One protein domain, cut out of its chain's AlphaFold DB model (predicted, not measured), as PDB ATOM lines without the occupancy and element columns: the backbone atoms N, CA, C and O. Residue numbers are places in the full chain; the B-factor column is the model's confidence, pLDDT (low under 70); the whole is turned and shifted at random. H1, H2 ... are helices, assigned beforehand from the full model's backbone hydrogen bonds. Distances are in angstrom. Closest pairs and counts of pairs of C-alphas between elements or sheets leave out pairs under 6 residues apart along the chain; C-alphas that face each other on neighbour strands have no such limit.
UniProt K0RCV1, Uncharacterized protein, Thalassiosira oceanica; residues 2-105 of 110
ATOM      1  N   LEU A   2      21.717  22.219  50.960       87.50
ATOM      2  CA  LEU A   2      21.561  20.947  51.669       87.50
ATOM      3  C   LEU A   2      20.238  20.234  51.337       87.50
ATOM      4  O   LEU A   2      20.251  19.043  51.062       87.50
ATOM      5  N   ASP A   3      19.129  20.966  51.218       90.44
ATOM      6  CA  ASP A   3      17.847  20.369  50.803       90.44
ATOM      7  C   ASP A   3      17.918  19.750  49.403       90.44
ATOM      8  O   ASP A   3      17.404  18.659  49.172       90.44
ATOM      9  N   ASN A   4      18.624  20.406  48.476       92.25
ATOM     10  CA  ASN A   4      18.845  19.871  47.132       92.25
ATOM     11  C   ASN A   4      19.717  18.614  47.177       92.25
ATOM     12  O   ASN A   4      19.485  17.701  46.391       92.25
ATOM     13  N   LEU A   5      20.702  18.563  48.082       91.69
ATOM     14  CA  LEU A   5      21.557  17.395  48.279       91.69
ATOM     15  C   LEU A   5      20.725  16.200  48.754       91.69
ATOM     16  O   LEU A   5      20.767  15.133  48.145       91.69
ATOM     17  N   LEU A   6      19.931  16.401  49.808       91.81
ATOM     18  CA  LEU A   6      19.072  15.364  50.380       91.81
ATOM     19  C   LEU A   6      17.998  14.913  49.386       91.81
ATOM     20  O   LEU A   6      17.741  13.718  49.255       91.81
ATOM     21  N   TYR A   7      17.419  15.851  48.636       92.81
ATOM     22  CA  TYR A   7      16.468  15.551  47.572       92.81
ATOM     23  C   TYR A   7      17.106  14.732  46.444       92.81
ATOM     24  O   TYR A   7      16.541  13.721  46.027       92.81
ATOM     25  N   ALA A   8      18.288  15.134  45.967       92.19
ATOM     26  CA  ALA A   8      19.011  14.413  44.924       92.19
ATOM     27  C   ALA A   8      19.339  12.982  45.362       92.19
ATOM     28  O   ALA A   8      19.117  12.055  44.584       92.19
ATOM     29  N   ASN A   9      19.788  12.809  46.608       89.69
ATOM     30  CA  ASN A   9      20.056  11.492  47.178       89.69
ATOM     31  C   ASN A   9      18.774  10.646  47.255       89.69
ATOM     32  O   ASN A   9      18.711   9.549  46.708       89.69
ATOM     33  N   SER A  10      17.699  11.194  47.832       91.44
ATOM     34  CA  SER A  10      16.412  10.498  47.986       91.44
ATOM     35  C   SER A  10      15.776  10.074  46.657       91.44
ATOM     36  O   SER A  10      15.048   9.082  46.611       91.44
ATOM     37  N   LYS A  11      16.021  10.823  45.577       90.69
ATOM     38  CA  LYS A  11      15.501  10.538  44.233       90.69
ATOM     39  C   LYS A  11      16.499   9.812  43.328       90.69
ATOM     40  O   LYS A  11      16.191   9.616  42.157       90.69
ATOM     41  N   ASN A  12      17.659   9.417  43.854       87.44
ATOM     42  CA  ASN A  12      18.731   8.753  43.113       87.44
ATOM     43  C   ASN A  12      19.167   9.526  41.848       87.44
ATOM     44  O   ASN A  12      19.410   8.963  40.782       87.44
ATOM     45  N   LEU A  13      19.238  10.856  41.952       90.81
ATOM     46  CA  LEU A  13      19.595  11.743  40.845       90.81
ATOM     47  C   LEU A  13      21.113  11.916  40.775       90.81
ATOM     48  O   LEU A  13      21.638  12.980  41.102       90.81
ATOM     49  N   ALA A  14      21.821  10.878  40.329       90.81
ATOM     50  CA  ALA A  14      23.284  10.810  40.377       90.81
ATOM     51  C   ALA A  14      23.993  12.006  39.700       90.81
ATOM     52  O   ALA A  14      24.949  12.555  40.245       90.81
ATOM     53  N   LEU A  15      23.492  12.481  38.551       90.56
ATOM     54  CA  LEU A  15      24.044  13.667  37.875       90.56
ATOM     55  C   LEU A  15      23.843  14.956  38.676       90.56
ATOM     56  O   LEU A  15      24.710  15.830  38.677       90.56
ATOM     57  N   PHE A  16      22.695  15.101  39.339       92.75
ATOM     58  CA  PHE A  16      22.415  16.288  40.141       92.75
ATOM     59  C   PHE A  16      23.220  16.269  41.440       92.75
ATOM     60  O   PHE A  16      23.804  17.286  41.812       92.75
ATOM     61  N   LEU A  17      23.329  15.095  42.065       92.19
ATOM     62  CA  LEU A  17      24.165  14.865  43.236       92.19
ATOM     63  C   LEU A  17      25.633  15.216  42.943       92.19
ATOM     64  O   LEU A  17      26.228  15.987  43.694       92.19
ATOM     65  N   GLU A  18      26.181  14.776  41.800       91.75
ATOM     66  CA  GLU A  18      27.532  15.154  41.351       91.75
ATOM     67  C   GLU A  18      27.706  16.679  41.282       91.75
ATOM     68  O   GLU A  18      28.681  17.223  41.805       91.75
ATOM     69  N   ARG A  19      26.753  17.394  40.672       92.25
ATOM     70  CA  ARG A  19      26.829  18.858  40.534       92.25
ATOM     71  C   ARG A  19      26.807  19.577  41.878       92.25
ATOM     72  O   ARG A  19      27.500  20.581  42.039       92.25
ATOM     73  N   ILE A  20      26.020  19.081  42.831       92.94
ATOM     74  CA  ILE A  20      25.964  19.643  44.180       92.94
ATOM     75  C   ILE A  20      27.288  19.386  44.906       92.94
ATOM     76  O   ILE A  20      27.848  20.323  45.473       92.94
ATOM     77  N   MET A  21      27.839  18.172  44.832       91.94
ATOM     78  CA  MET A  21      29.127  17.850  45.458       91.94
ATOM     79  C   MET A  21      30.294  18.636  44.854       91.94
ATOM     80  O   MET A  21      31.188  19.062  45.584       91.94
ATOM     81  N   ASP A  22      30.294  18.878  43.539       91.31
ATOM     82  CA  ASP A  22      31.268  19.768  42.888       91.31
ATOM     83  C   ASP A  22      31.159  21.201  43.430       91.31
ATOM     84  O   ASP A  22      32.169  21.876  43.639       91.31
ATOM     85  N   PHE A  23      29.932  21.695  43.627       92.06
ATOM     86  CA  PHE A  23      29.693  23.035  44.160       92.06
ATOM     87  C   PHE A  23      30.189  23.158  45.603       92.06
ATOM     88  O   PHE A  23      30.851  24.145  45.927       92.06
ATOM     89  N   VAL A  24      29.908  22.156  46.443       91.19
ATOM     90  CA  VAL A  24      30.368  22.119  47.838       91.19
ATOM     91  C   VAL A  24      31.893  22.081  47.896       91.19
ATOM     92  O   VAL A  24      32.485  22.907  48.584       91.19
ATOM     93  N   ALA A  25      32.535  21.203  47.120       90.06
ATOM     94  CA  ALA A  25      33.993  21.098  47.088       90.06
ATOM     95  C   ALA A  25      34.677  22.406  46.639       90.06
ATOM     96  O   ALA A  25      35.713  22.779  47.180       90.06
ATOM     97  N   LYS A  26      34.088  23.134  45.678       91.06
ATOM     98  CA  LYS A  26      34.633  24.410  45.172       91.06
ATOM     99  C   LYS A  26      34.454  25.600  46.112       91.06
ATOM    100  O   LYS A  26      35.216  26.551  45.999       91.06
ATOM    101  N   ASN A  27      33.437  25.578  46.970       91.56
ATOM    102  CA  ASN A  27      33.082  26.695  47.853       91.56
ATOM    103  C   ASN A  27      33.215  26.312  49.334       91.56
ATOM    104  O   ASN A  27      32.497  26.849  50.179       91.56
ATOM    105  N   GLY A  28      34.084  25.346  49.651       87.81
ATOM    106  CA  GLY A  28      34.243  24.834  51.011       87.81
ATOM    107  C   GLY A  28      34.572  25.934  52.025       87.81
ATOM    108  O   GLY A  28      34.022  25.930  53.119       87.81
ATOM    109  N   ASP A  29      35.368  26.928  51.631       88.94
ATOM    110  CA  ASP A  29      35.731  28.109  52.428       88.94
ATOM    111  C   ASP A  29      34.526  28.939  52.896       88.94
ATOM    112  O   ASP A  29      34.557  29.506  53.982       88.94
ATOM    113  N   LYS A  30      33.455  28.986  52.097       88.62
ATOM    114  CA  LYS A  30      32.224  29.733  52.408       88.62
ATOM    115  C   LYS A  30      31.169  28.893  53.115       88.62
ATOM    116  O   LYS A  30      30.223  29.440  53.665       88.62
ATOM    117  N   ILE A  31      31.264  27.570  53.009       88.38
ATOM    118  CA  ILE A  31      30.250  26.639  53.519       88.38
ATOM    119  C   ILE A  31      30.639  26.124  54.909       88.38
ATOM    120  O   ILE A  31      29.764  25.883  55.744       88.38
ATOM    121  N   VAL A  32      31.939  25.956  55.171       85.94
ATOM    122  CA  VAL A  32      32.455  25.531  56.476       85.94
ATOM    123  C   VAL A  32      32.110  26.590  57.526       85.94
ATOM    124  O   VAL A  32      32.525  27.736  57.421       85.94
ATOM    125  N   GLY A  33      31.342  26.191  58.542       84.50
ATOM    126  CA  GLY A  33      30.870  27.071  59.618       84.50
ATOM    127  C   GLY A  33      29.477  27.666  59.387       84.50
ATOM    128  O   GLY A  33      28.773  27.918  60.359       84.50
ATOM    129  N   GLU A  34      29.039  27.792  58.131       87.12
ATOM    130  CA  GLU A  34      27.732  28.367  57.771       87.12
ATOM    131  C   GLU A  34      26.627  27.309  57.630       87.12
ATOM    132  O   GLU A  34      25.446  27.588  57.832       87.12
ATOM    133  N   VAL A  35      26.991  26.070  57.276       84.69
ATOM    134  CA  VAL A  35      26.035  24.973  57.054       84.69
ATOM    135  C   VAL A  35      26.273  23.832  58.039       84.69
ATOM    136  O   VAL A  35      27.395  23.353  58.206       84.69
ATOM    137  N   SER A  36      25.195  23.343  58.662       85.94
ATOM    138  CA  SER A  36      25.233  22.119  59.468       85.94
ATOM    139  C   SER A  36      25.158  20.883  58.577       85.94
ATOM    140  O   SER A  36      24.188  20.695  57.846       85.94
ATOM    141  N   PHE A  37      26.153  20.004  58.686       86.19
ATOM    142  CA  PHE A  37      26.186  18.724  57.971       86.19
ATOM    143  C   PHE A  37      25.602  17.552  58.782       86.19
ATOM    144  O   PHE A  37      25.671  16.409  58.349       86.19
ATOM    145  N   SER A  38      24.993  17.820  59.944       87.44
ATOM    146  CA  SER A  38      24.439  16.788  60.842       87.44
ATOM    147  C   SER A  38      23.339  15.923  60.214       87.44
ATOM    148  O   SER A  38      23.136  14.788  60.627       87.44
ATOM    149  N   SER A  39      22.631  16.458  59.217       85.19
ATOM    150  CA  SER A  39      21.550  15.763  58.507       85.19
ATOM    151  C   SER A  39      22.019  15.059  57.231       85.19
ATOM    152  O   SER A  39      21.192  14.511  56.508       85.19
ATOM    153  N   VAL A  40      23.318  15.099  56.914       86.06
ATOM    154  CA  VAL A  40      23.864  14.460  55.711       86.06
ATOM    155  C   VAL A  40      24.080  12.972  55.982       86.06
ATOM    156  O   VAL A  40      24.809  12.632  56.914       86.06
ATOM    157  N   PRO A  41      23.488  12.077  55.172       87.56
ATOM    158  CA  PRO A  41      23.766  10.649  55.243       87.56
ATOM    159  C   PRO A  41      25.263  10.350  55.132       87.56
ATOM    160  O   PRO A  41      25.949  10.881  54.258       87.56
ATOM    161  N   GLY A  42      25.765   9.464  55.995       86.44
ATOM    162  CA  GLY A  42      27.185   9.097  56.017       86.44
ATOM    163  C   GLY A  42      27.690   8.522  54.690       86.44
ATOM    164  O   GLY A  42      28.842   8.743  54.333       86.44
ATOM    165  N   GLU A  43      26.825   7.867  53.916       84.75
ATOM    166  CA  GLU A  43      27.122   7.372  52.563       84.75
ATOM    167  C   GLU A  43      27.609   8.476  51.601       84.75
ATOM    168  O   GLU A  43      28.515   8.247  50.804       84.75
ATOM    169  N   LEU A  44      27.113   9.711  51.752       88.12
ATOM    170  CA  LEU A  44      27.490  10.849  50.907       88.12
ATOM    171  C   LEU A  44      28.877  11.418  51.232       88.12
ATOM    172  O   LEU A  44      29.407  12.241  50.481       88.12
ATOM    173  N   THR A  45      29.491  10.998  52.343       88.25
ATOM    174  CA  THR A  45      30.857  11.420  52.688       88.25
ATOM    175  C   THR A  45      31.865  10.920  51.656       88.25
ATOM    176  O   THR A  45      32.768  11.668  51.281       88.25
ATOM    177  N   SER A  46      31.666   9.712  51.125       86.69
ATOM    178  CA  SER A  46      32.479   9.139  50.050       86.69
ATOM    179  C   SER A  46      32.402   9.980  48.777       86.69
ATOM    180  O   SER A  46      33.433  10.277  48.169       86.69
ATOM    181  N   ASP A  47      31.203  10.429  48.405       88.38
ATOM    182  CA  ASP A  47      30.989  11.288  47.238       88.38
ATOM    183  C   ASP A  47      31.628  12.667  47.421       88.38
ATOM    184  O   ASP A  47      32.271  13.195  46.507       88.38
ATOM    185  N   LEU A  48      31.512  13.240  48.622       89.56
ATOM    186  CA  LEU A  48      32.134  14.516  48.965       89.56
ATOM    187  C   LEU A  48      33.666  14.431  48.922       89.56
ATOM    188  O   LEU A  48      34.314  15.298  48.327       89.56
ATOM    189  N   LEU A  49      34.252  13.384  49.513       88.94
ATOM    190  CA  LEU A  49      35.692  13.123  49.453       88.94
ATOM    191  C   LEU A  49      36.141  12.922  48.009       88.94
ATOM    192  O   LEU A  49      37.098  13.550  47.572       88.94
ATOM    193  N   THR A  50      35.403  12.131  47.235       88.00
ATOM    194  CA  THR A  50      35.697  11.899  45.820       88.00
ATOM    195  C   THR A  50      35.680  13.203  45.026       88.00
ATOM    196  O   THR A  50      36.594  13.452  44.244       88.00
ATOM    197  N   SER A  51      34.673  14.057  45.220       88.19
ATOM    198  CA  SER A  51      34.584  15.376  44.577       88.19
ATOM    199  C   SER A  51      35.758  16.286  44.965       88.19
ATOM    200  O   SER A  51      36.417  16.872  44.104       88.19
ATOM    201  N   THR A  52      36.088  16.332  46.258       87.81
ATOM    202  CA  THR A  52      37.177  17.151  46.807       87.81
ATOM    203  C   THR A  52      38.541  16.692  46.291       87.81
ATOM    204  O   THR A  52      39.321  17.492  45.773       87.81
ATOM    205  N   THR A  53      38.822  15.389  46.355       86.62
ATOM    206  CA  THR A  53      40.070  14.795  45.866       86.62
ATOM    207  C   THR A  53      40.182  14.907  44.347       86.62
ATOM    208  O   THR A  53      41.269  15.153  43.836       86.62
ATOM    209  N   ARG A  54      39.078  14.825  43.596       84.00
ATOM    210  CA  ARG A  54      39.077  15.037  42.137       84.00
ATOM    211  C   ARG A  54      39.559  16.435  41.750       84.00
ATOM    212  O   ARG A  54      40.278  16.562  40.764       84.00
ATOM    213  N   GLY A  55      39.225  17.461  42.538       72.56
ATOM    214  CA  GLY A  55      39.767  18.815  42.374       72.56
ATOM    215  C   GLY A  55      41.268  18.934  42.683       72.56
ATOM    216  O   GLY A  55      41.917  19.860  42.207       72.56
ATOM    217  N   GLN A  56      41.833  17.993  43.447       70.25
ATOM    218  CA  GLN A  56      43.259  17.936  43.796       70.25
ATOM    219  C   GLN A  56      44.077  17.049  42.834       70.25
ATOM    220  O   GLN A  56      45.234  17.359  42.542       70.25
ATOM    221  N   ILE A  57      43.491  15.966  42.306       64.56
ATOM    222  CA  ILE A  57      44.144  15.011  41.388       64.56
ATOM    223  C   ILE A  57      44.493  15.655  40.042       64.56
ATOM    224  O   ILE A  57      45.521  15.310  39.462       64.56
ATOM    225  N   SER A  58      43.728  16.646  39.569       54.00
ATOM    226  CA  SER A  58      44.091  17.416  38.366       54.00
ATOM    227  C   SER A  58      45.469  18.092  38.454       54.00
ATOM    228  O   SER A  58      46.007  18.503  37.431       54.00
ATOM    229  N   SER A  59      46.050  18.179  39.654       49.69
ATOM    230  CA  SER A  59      47.353  18.791  39.926       49.69
ATOM    231  C   SER A  59      48.480  17.768  40.111       49.69
ATOM    232  O   SER A  59      49.652  18.131  40.043       49.69
ATOM    233  N   SER A  60      48.172  16.491  40.374       51.75
ATOM    234  CA  SER A  60      49.196  15.478  40.646       51.75
ATOM    235  C   SER A  60      48.669  14.047  40.479       51.75
ATOM    236  O   SER A  60      47.766  13.620  41.189       51.75
ATOM    237  N   ARG A  61      49.340  13.286  39.601       47.94
ATOM    238  CA  ARG A  61      49.209  11.831  39.371       47.94
ATOM    239  C   ARG A  61      47.964  11.378  38.582       47.94
ATOM    240  O   ARG A  61      46.902  11.107  39.129       47.94
ATOM    241  N   ASN A  62      48.169  11.152  37.282       43.88
ATOM    242  CA  ASN A  62      47.320  10.267  36.485       43.88
ATOM    243  C   ASN A  62      47.586   8.819  36.919       43.88
ATOM    244  O   ASN A  62      48.606   8.249  36.536       43.88
ATOM    245  N   VAL A  63      46.696   8.230  37.719       48.84
ATOM    246  CA  VAL A  63      46.641   6.771  37.891       48.84
ATOM    247  C   VAL A  63      45.624   6.238  36.877       48.84
ATOM    248  O   VAL A  63      44.424   6.478  37.040       48.84
ATOM    249  N   PRO A  64      46.064   5.564  35.801       43.59
ATOM    250  CA  PRO A  64      45.157   4.981  34.822       43.59
ATOM    251  C   PRO A  64      44.378   3.844  35.494       43.59
ATOM    252  O   PRO A  64      44.982   2.931  36.046       43.59
ATOM    253  N   GLY A  65      43.045   3.901  35.465       58.00
ATOM    254  CA  GLY A  65      42.178   2.807  35.936       58.00
ATOM    255  C   GLY A  65      41.369   3.086  37.204       58.00
ATOM    256  O   GLY A  65      40.529   2.270  37.579       58.00
ATOM    257  N   ASP A  66      41.540   4.244  37.842       71.00
ATOM    258  CA  ASP A  66      40.825   4.559  39.081       71.00
ATOM    259  C   ASP A  66      39.426   5.138  38.792       71.00
ATOM    260  O   ASP A  66      39.169   6.338  38.910       71.00
ATOM    261  N   LEU A  67      38.502   4.259  38.379       77.94
ATOM    262  CA  LEU A  67      37.112   4.605  38.034       77.94
ATOM    263  C   LEU A  67      36.380   5.376  39.148       77.94
ATOM    264  O   LEU A  67      35.413   6.076  38.862       77.94
ATOM    265  N   LYS A  68      36.869   5.305  40.394       80.44
ATOM    266  CA  LYS A  68      36.311   6.016  41.551       80.44
ATOM    267  C   LYS A  68      36.282   7.536  41.388       80.44
ATOM    268  O   LYS A  68      35.402   8.176  41.941       80.44
ATOM    269  N   PHE A  69      37.187   8.121  40.600       82.69
ATOM    270  CA  PHE A  69      37.213   9.572  40.357       82.69
ATOM    271  C   PHE A  69      36.595   9.979  39.014       82.69
ATOM    272  O   PHE A  69      36.643  11.155  38.641       82.69
ATOM    273  N   VAL A  70      36.019   9.036  38.265       86.12
ATOM    274  CA  VAL A  70      35.340   9.327  36.996       86.12
ATOM    275  C   VAL A  70      33.991   9.989  37.283       86.12
ATOM    276  O   VAL A  70      33.389   9.807  38.341       86.12
ATOM    277  N   ARG A  71      33.564  10.901  36.408       88.88
ATOM    278  CA  ARG A  71      32.292  11.624  36.568       88.88
ATOM    279  C   ARG A  71      31.128  10.712  36.218       88.88
ATOM    280  O   ARG A  71      31.245   9.942  35.275       88.88
ATOM    281  N   VAL A  72      29.995  10.843  36.898       89.56
ATOM    282  CA  VAL A  72      28.744  10.135  36.581       89.56
ATOM    283  C   VAL A  72      28.352  10.373  35.124       89.56
ATOM    284  O   VAL A  72      27.974   9.445  34.418       89.56
ATOM    285  N   SER A  73      28.535  11.601  34.634       87.69
ATOM    286  CA  SER A  73      28.314  11.943  33.222       87.69
ATOM    287  C   SER A  73      29.193  11.149  32.249       87.69
ATOM    288  O   SER A  73      28.748  10.806  31.159       87.69
ATOM    289  N   GLU A  74      30.429  10.841  32.636       89.88
ATOM    290  CA  GLU A  74      31.366  10.042  31.848       89.88
ATOM    291  C   GLU A  74      31.100   8.536  32.009       89.88
ATOM    292  O   GLU A  74      31.160   7.793  31.033       89.88
ATOM    293  N   LEU A  75      30.740   8.081  33.213       90.19
ATOM    294  CA  LEU A  75      30.324   6.700  33.472       90.19
ATOM    295  C   LEU A  75      29.094   6.330  32.633       90.19
ATOM    296  O   LEU A  75      29.098   5.294  31.974       90.19
ATOM    297  N   GLY A  76      28.089   7.209  32.586       88.94
ATOM    298  CA  GLY A  76      26.887   7.008  31.781       88.94
ATOM    299  C   GLY A  76      27.176   6.914  30.283       88.94
ATOM    300  O   GLY A  76      26.604   6.062  29.612       88.94
ATOM    301  N   LYS A  77      28.123   7.710  29.764       90.75
ATOM    302  CA  LYS A  77      28.584   7.582  28.370       90.75
ATOM    303  C   LYS A  77      29.217   6.218  28.111       90.75
ATOM    304  O   LYS A  77      28.808   5.526  27.192       90.75
ATOM    305  N   ARG A  78      30.147   5.788  28.968       90.50
ATOM    306  CA  ARG A  78      30.829   4.491  28.818       90.50
ATOM    307  C   ARG A  78      29.876   3.302  28.890       90.50
ATOM    308  O   ARG A  78      30.089   2.310  28.200       90.50
ATOM    309  N   LEU A  79      28.855   3.381  29.744       90.50
ATOM    310  CA  LEU A  79      27.803   2.369  29.820       90.50
ATOM    311  C   LEU A  79      26.937   2.378  28.564       90.50
ATOM    312  O   LEU A  79      26.691   1.314  28.001       90.50
ATOM    313  N   HIS A  80      26.541   3.561  28.093       91.06
ATOM    314  CA  HIS A  80      25.770   3.714  26.864       91.06
ATOM    315  C   HIS A  80      26.496   3.124  25.652       91.06
ATOM    316  O   HIS A  80      25.909   2.336  24.915       91.06
ATOM    317  N   ASP A  81      27.790   3.420  25.501       91.50
ATOM    318  CA  ASP A  81      28.629   2.906  24.412       91.50
ATOM    319  C   ASP A  81      28.744   1.368  24.434       91.50
ATOM    320  O   ASP A  81      28.954   0.737  23.401       91.50
ATOM    321  N   LYS A  82      28.581   0.753  25.614       89.12
ATOM    322  CA  LYS A  82      28.559  -0.704  25.823       89.12
ATOM    323  C   LYS A  82      27.151  -1.313  25.776       89.12
ATOM    324  O   LYS A  82      27.017  -2.519  25.966       89.12
ATOM    325  N   GLY A  83      26.107  -0.511  25.557       90.00
ATOM    326  CA  GLY A  83      24.711  -0.960  25.583       90.00
ATOM    327  C   GLY A  83      24.209  -1.380  26.971       90.00
ATOM    328  O   GLY A  83      23.252  -2.144  27.068       90.00
ATOM    329  N   LEU A  84      24.857  -0.917  28.045       89.88
ATOM    330  CA  LEU A  84      24.496  -1.225  29.429       89.88
ATOM    331  C   LEU A  84      23.497  -0.204  29.992       89.88
ATOM    332  O   LEU A  84      23.396   0.930  29.519       89.88
ATOM    333  N   CYS A  85      22.765  -0.609  31.033       86.25
ATOM    334  CA  CYS A  85      21.829   0.266  31.734       86.25
ATOM    335  C   CYS A  85      22.569   1.442  32.389       86.25
ATOM    336  O   CYS A  85      23.602   1.250  33.027       86.25
ATOM    337  N   ILE A  86      22.028   2.652  32.224       83.88
ATOM    338  CA  ILE A  86      22.590   3.900  32.767       83.88
ATOM    339  C   ILE A  86      21.913   4.274  34.099       83.88
ATOM    340  O   ILE A  86      22.333   5.221  34.758       83.88
ATOM    341  N   ASP A  87      20.875   3.550  34.523       79.62
ATOM    342  CA  ASP A  87      20.163   3.864  35.760       79.62
ATOM    343  C   ASP A  87      20.946   3.404  36.994       79.62
ATOM    344  O   ASP A  87      21.541   2.326  37.024       79.62
ATOM    345  N   GLY A  88      20.912   4.233  38.039       82.00
ATOM    346  CA  GLY A  88      21.511   3.933  39.337       82.00
ATOM    347  C   GLY A  88      22.494   4.991  39.831       82.00
ATOM    348  O   GLY A  88      22.688   6.050  39.230       82.00
ATOM    349  N   SER A  89      23.114   4.690  40.971       86.38
ATOM    350  CA  SER A  89      24.156   5.528  41.563       86.38
ATOM    351  C   SER A  89      25.455   5.451  40.753       86.38
ATOM    352  O   SER A  89      25.680   4.506  39.994       86.38
ATOM    353  N   GLY A  90      26.368   6.407  40.956       85.50
ATOM    354  CA  GLY A  90      27.706   6.342  40.354       85.50
ATOM    355  C   GLY A  90      28.459   5.053  40.713       85.50
ATOM    356  O   GLY A  90      29.148   4.485  39.870       85.50
ATOM    357  N   GLU A  91      28.264   4.535  41.926       86.69
ATOM    358  CA  GLU A  91      28.839   3.258  42.367       86.69
ATOM    359  C   GLU A  91      28.302   2.069  41.566       86.69
ATOM    360  O   GLU A  91      29.084   1.216  41.144       86.69
ATOM    361  N   THR A  92      26.994   2.050  41.288       88.44
ATOM    362  CA  THR A  92      26.362   1.019  40.447       88.44
ATOM    363  C   THR A  92      26.973   1.035  39.050       88.44
ATOM    364  O   THR A  92      27.371  -0.003  38.523       88.44
ATOM    365  N   MET A  93      27.143   2.230  38.478       90.56
ATOM    366  CA  MET A  93      27.755   2.386  37.160       90.56
ATOM    367  C   MET A  93      29.210   1.895  37.128       90.56
ATOM    368  O   MET A  93      29.631   1.238  36.175       90.56
ATOM    369  N   ILE A  94      29.988   2.191  38.174       89.56
ATOM    370  CA  ILE A  94      31.371   1.714  38.306       89.56
ATOM    371  C   ILE A  94      31.409   0.189  38.434       89.56
ATOM    372  O   ILE A  94      32.258  -0.442  37.806       89.56
ATOM    373  N   ALA A  95      30.522  -0.401  39.238       89.75
ATOM    374  CA  ALA A  95      30.441  -1.847  39.415       89.75
ATOM    375  C   ALA A  95      30.149  -2.554  38.083       89.75
ATOM    376  O   ALA A  95      30.917  -3.433  37.692       89.75
ATOM    377  N   LEU A  96      29.143  -2.083  37.338       90.00
ATOM    378  CA  LEU A  96      28.791  -2.608  36.013       90.00
ATOM    379  C   LEU A  96      29.956  -2.512  35.020       90.00
ATOM    380  O   LEU A  96      30.250  -3.466  34.299       90.00
ATOM    381  N   LEU A  97      30.666  -1.378  34.994       89.50
ATOM    382  CA  LEU A  97      31.836  -1.223  34.130       89.50
ATOM    383  C   LEU A  97      32.968  -2.180  34.519       89.50
ATOM    384  O   LEU A  97      33.618  -2.726  33.629       89.50
ATOM    385  N   LYS A  98      33.216  -2.400  35.814       88.50
ATOM    386  CA  LYS A  98      34.248  -3.337  36.289       88.50
ATOM    387  C   LYS A  98      33.913  -4.780  35.928       88.50
ATOM    388  O   LYS A  98      34.773  -5.470  35.387       88.50
ATOM    389  N   GLU A  99      32.679  -5.206  36.176       87.81
ATOM    390  CA  GLU A  99      32.194  -6.548  35.842       87.81
ATOM    391  C   GLU A  99      32.334  -6.828  34.339       87.81
ATOM    392  O   GLU A  99      32.951  -7.812  33.938       87.81
ATOM    393  N   ASN A 100      31.877  -5.894  33.499       85.56
ATOM    394  CA  ASN A 100      31.936  -6.039  32.046       85.56
ATOM    395  C   ASN A 100      33.366  -5.942  31.473       85.56
ATOM    396  O   ASN A 100      33.648  -6.426  30.378       85.56
ATOM    397  N   SER A 101      34.287  -5.305  32.201       80.50
ATOM    398  CA  SER A 101      35.708  -5.284  31.835       80.50
ATOM    399  C   SER A 101      36.374  -6.629  32.139       80.50
ATOM    400  O   SER A 101      37.147  -7.117  31.318       80.50
ATOM    401  N   ALA A 102      36.038  -7.256  33.272       66.06
ATOM    402  CA  ALA A 102      36.570  -8.561  33.671       66.06
ATOM    403  C   ALA A 102      36.054  -9.713  32.788       66.06
ATOM    404  O   ALA A 102      36.798 -10.640  32.488       66.06
ATOM    405  N   SER A 103      34.813  -9.639  32.299       57.59
ATOM    406  CA  SER A 103      34.255 -10.657  31.394       57.59
ATOM    407  C   SER A 103      34.892 -10.672  29.998       57.59
ATOM    408  O   SER A 103      34.799 -11.668  29.292       57.59
ATOM    409  N   SER A 104      35.546  -9.584  29.574       56.00
ATOM    410  CA  SER A 104      36.220  -9.527  28.266       56.00
ATOM    411  C   SER A 104      37.586 -10.225  28.220       56.00
ATOM    412  O   SER A 104      38.107 -10.440  27.130       56.00
ATOM    413  N   SER A 105      38.163 -10.602  29.368       51.78
ATOM    414  CA  SER A 105      39.468 -11.283  29.430       51.78
ATOM    415  C   SER A 105      39.399 -12.815  29.410       51.78
ATOM    416  O   SER A 105      40.452 -13.442  29.406       51.78
TER     417      SER A 105
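Overview. This is residues 2 to 105 of the 110 residues of an uncharacterized protein of Thalassiosira oceanica (UniProt K0RCV1). Two small helical lobes are set end to end along the longest axis. The first is the helical hairpin of H1 and H2 with H4 slanting across H2; the second is H5 and H6, a narrow V that opens away from the first residues of H2. The link from H4 to H5 loops out, and its residues 58 to 65 stick out. The printed part has 104 residues with six named helices, H1 to H6 in order, and no named strand; its class is all helix. The whole is compact, with a radius of gyration of the C-alphas of 14.9 A and spans of 50 by 34 by 19 A.

Arrangement. H1, residues 2 to 10, and H2, residues 14 to 26, form a helical hairpin and touch, the C-alphas of Ala 8 and Leu 17 being closest at 5.4 A; they run opposite ways at a shallow tilt of 30 degrees. H2 is the hub, touching three helices. H3, residues 28 to 31, is close to H2 but not clearly touching it, the closest C-alphas being those of Val 24 and Ile 31, 7.3 A apart. H4, residues 44 to 57, touches H2, closest at the C-alphas of Ala 25 and Thr 52, 5.1 A, at a steep tilt of 59 degrees, the same way. H5, residues 72 to 81, touches H2 at residues 14 to 18 of H2 alone, closest at the C-alphas of Leu 15 and Val 72, 6.0 A; the tilt of 35.3 degrees, opposite ways, is only just steep. H6, residues 90 to 105, touches H5 with residues 90 to 97 alone, closest at the C-alphas of Val 72 and Gly 90, 5.4 A; they run the same way at 36 degrees, only just steep. H4 and H6 are apart. Every O i to N i+4 pair is within hydrogen-bond range in H1, H2, H4 and H5, and 10 of 12 are in H6; H3 is too short for such a pair, and its one O i to N i+3 pair is within range.

Along the chain. H1 begins at C-alpha 2, (21.561, 20.947, 51.669). H1 is 12.2 A from first to last C-alpha, H2 18.4 A, H3 5.0 A, H4 19.6 A and H5 14.2 A. H4 begins at C-alpha 44, (27.490, 10.849, 50.907). H6, 23.8 A, ends at C-alpha 105, (39.468, -11.283, 29.430).

Size, cuts and confidence. The two C-alphas farthest apart, those of Glu 34 and Ser 105, are 50.1 A apart. The printed part has no cut. The links H3 to H4, 12 residues, and H4 to H5, 14 residues, are long. The mean pLDDT of the printed part is 83.5; residues 57 to 65 and 102 to 105 are under 70.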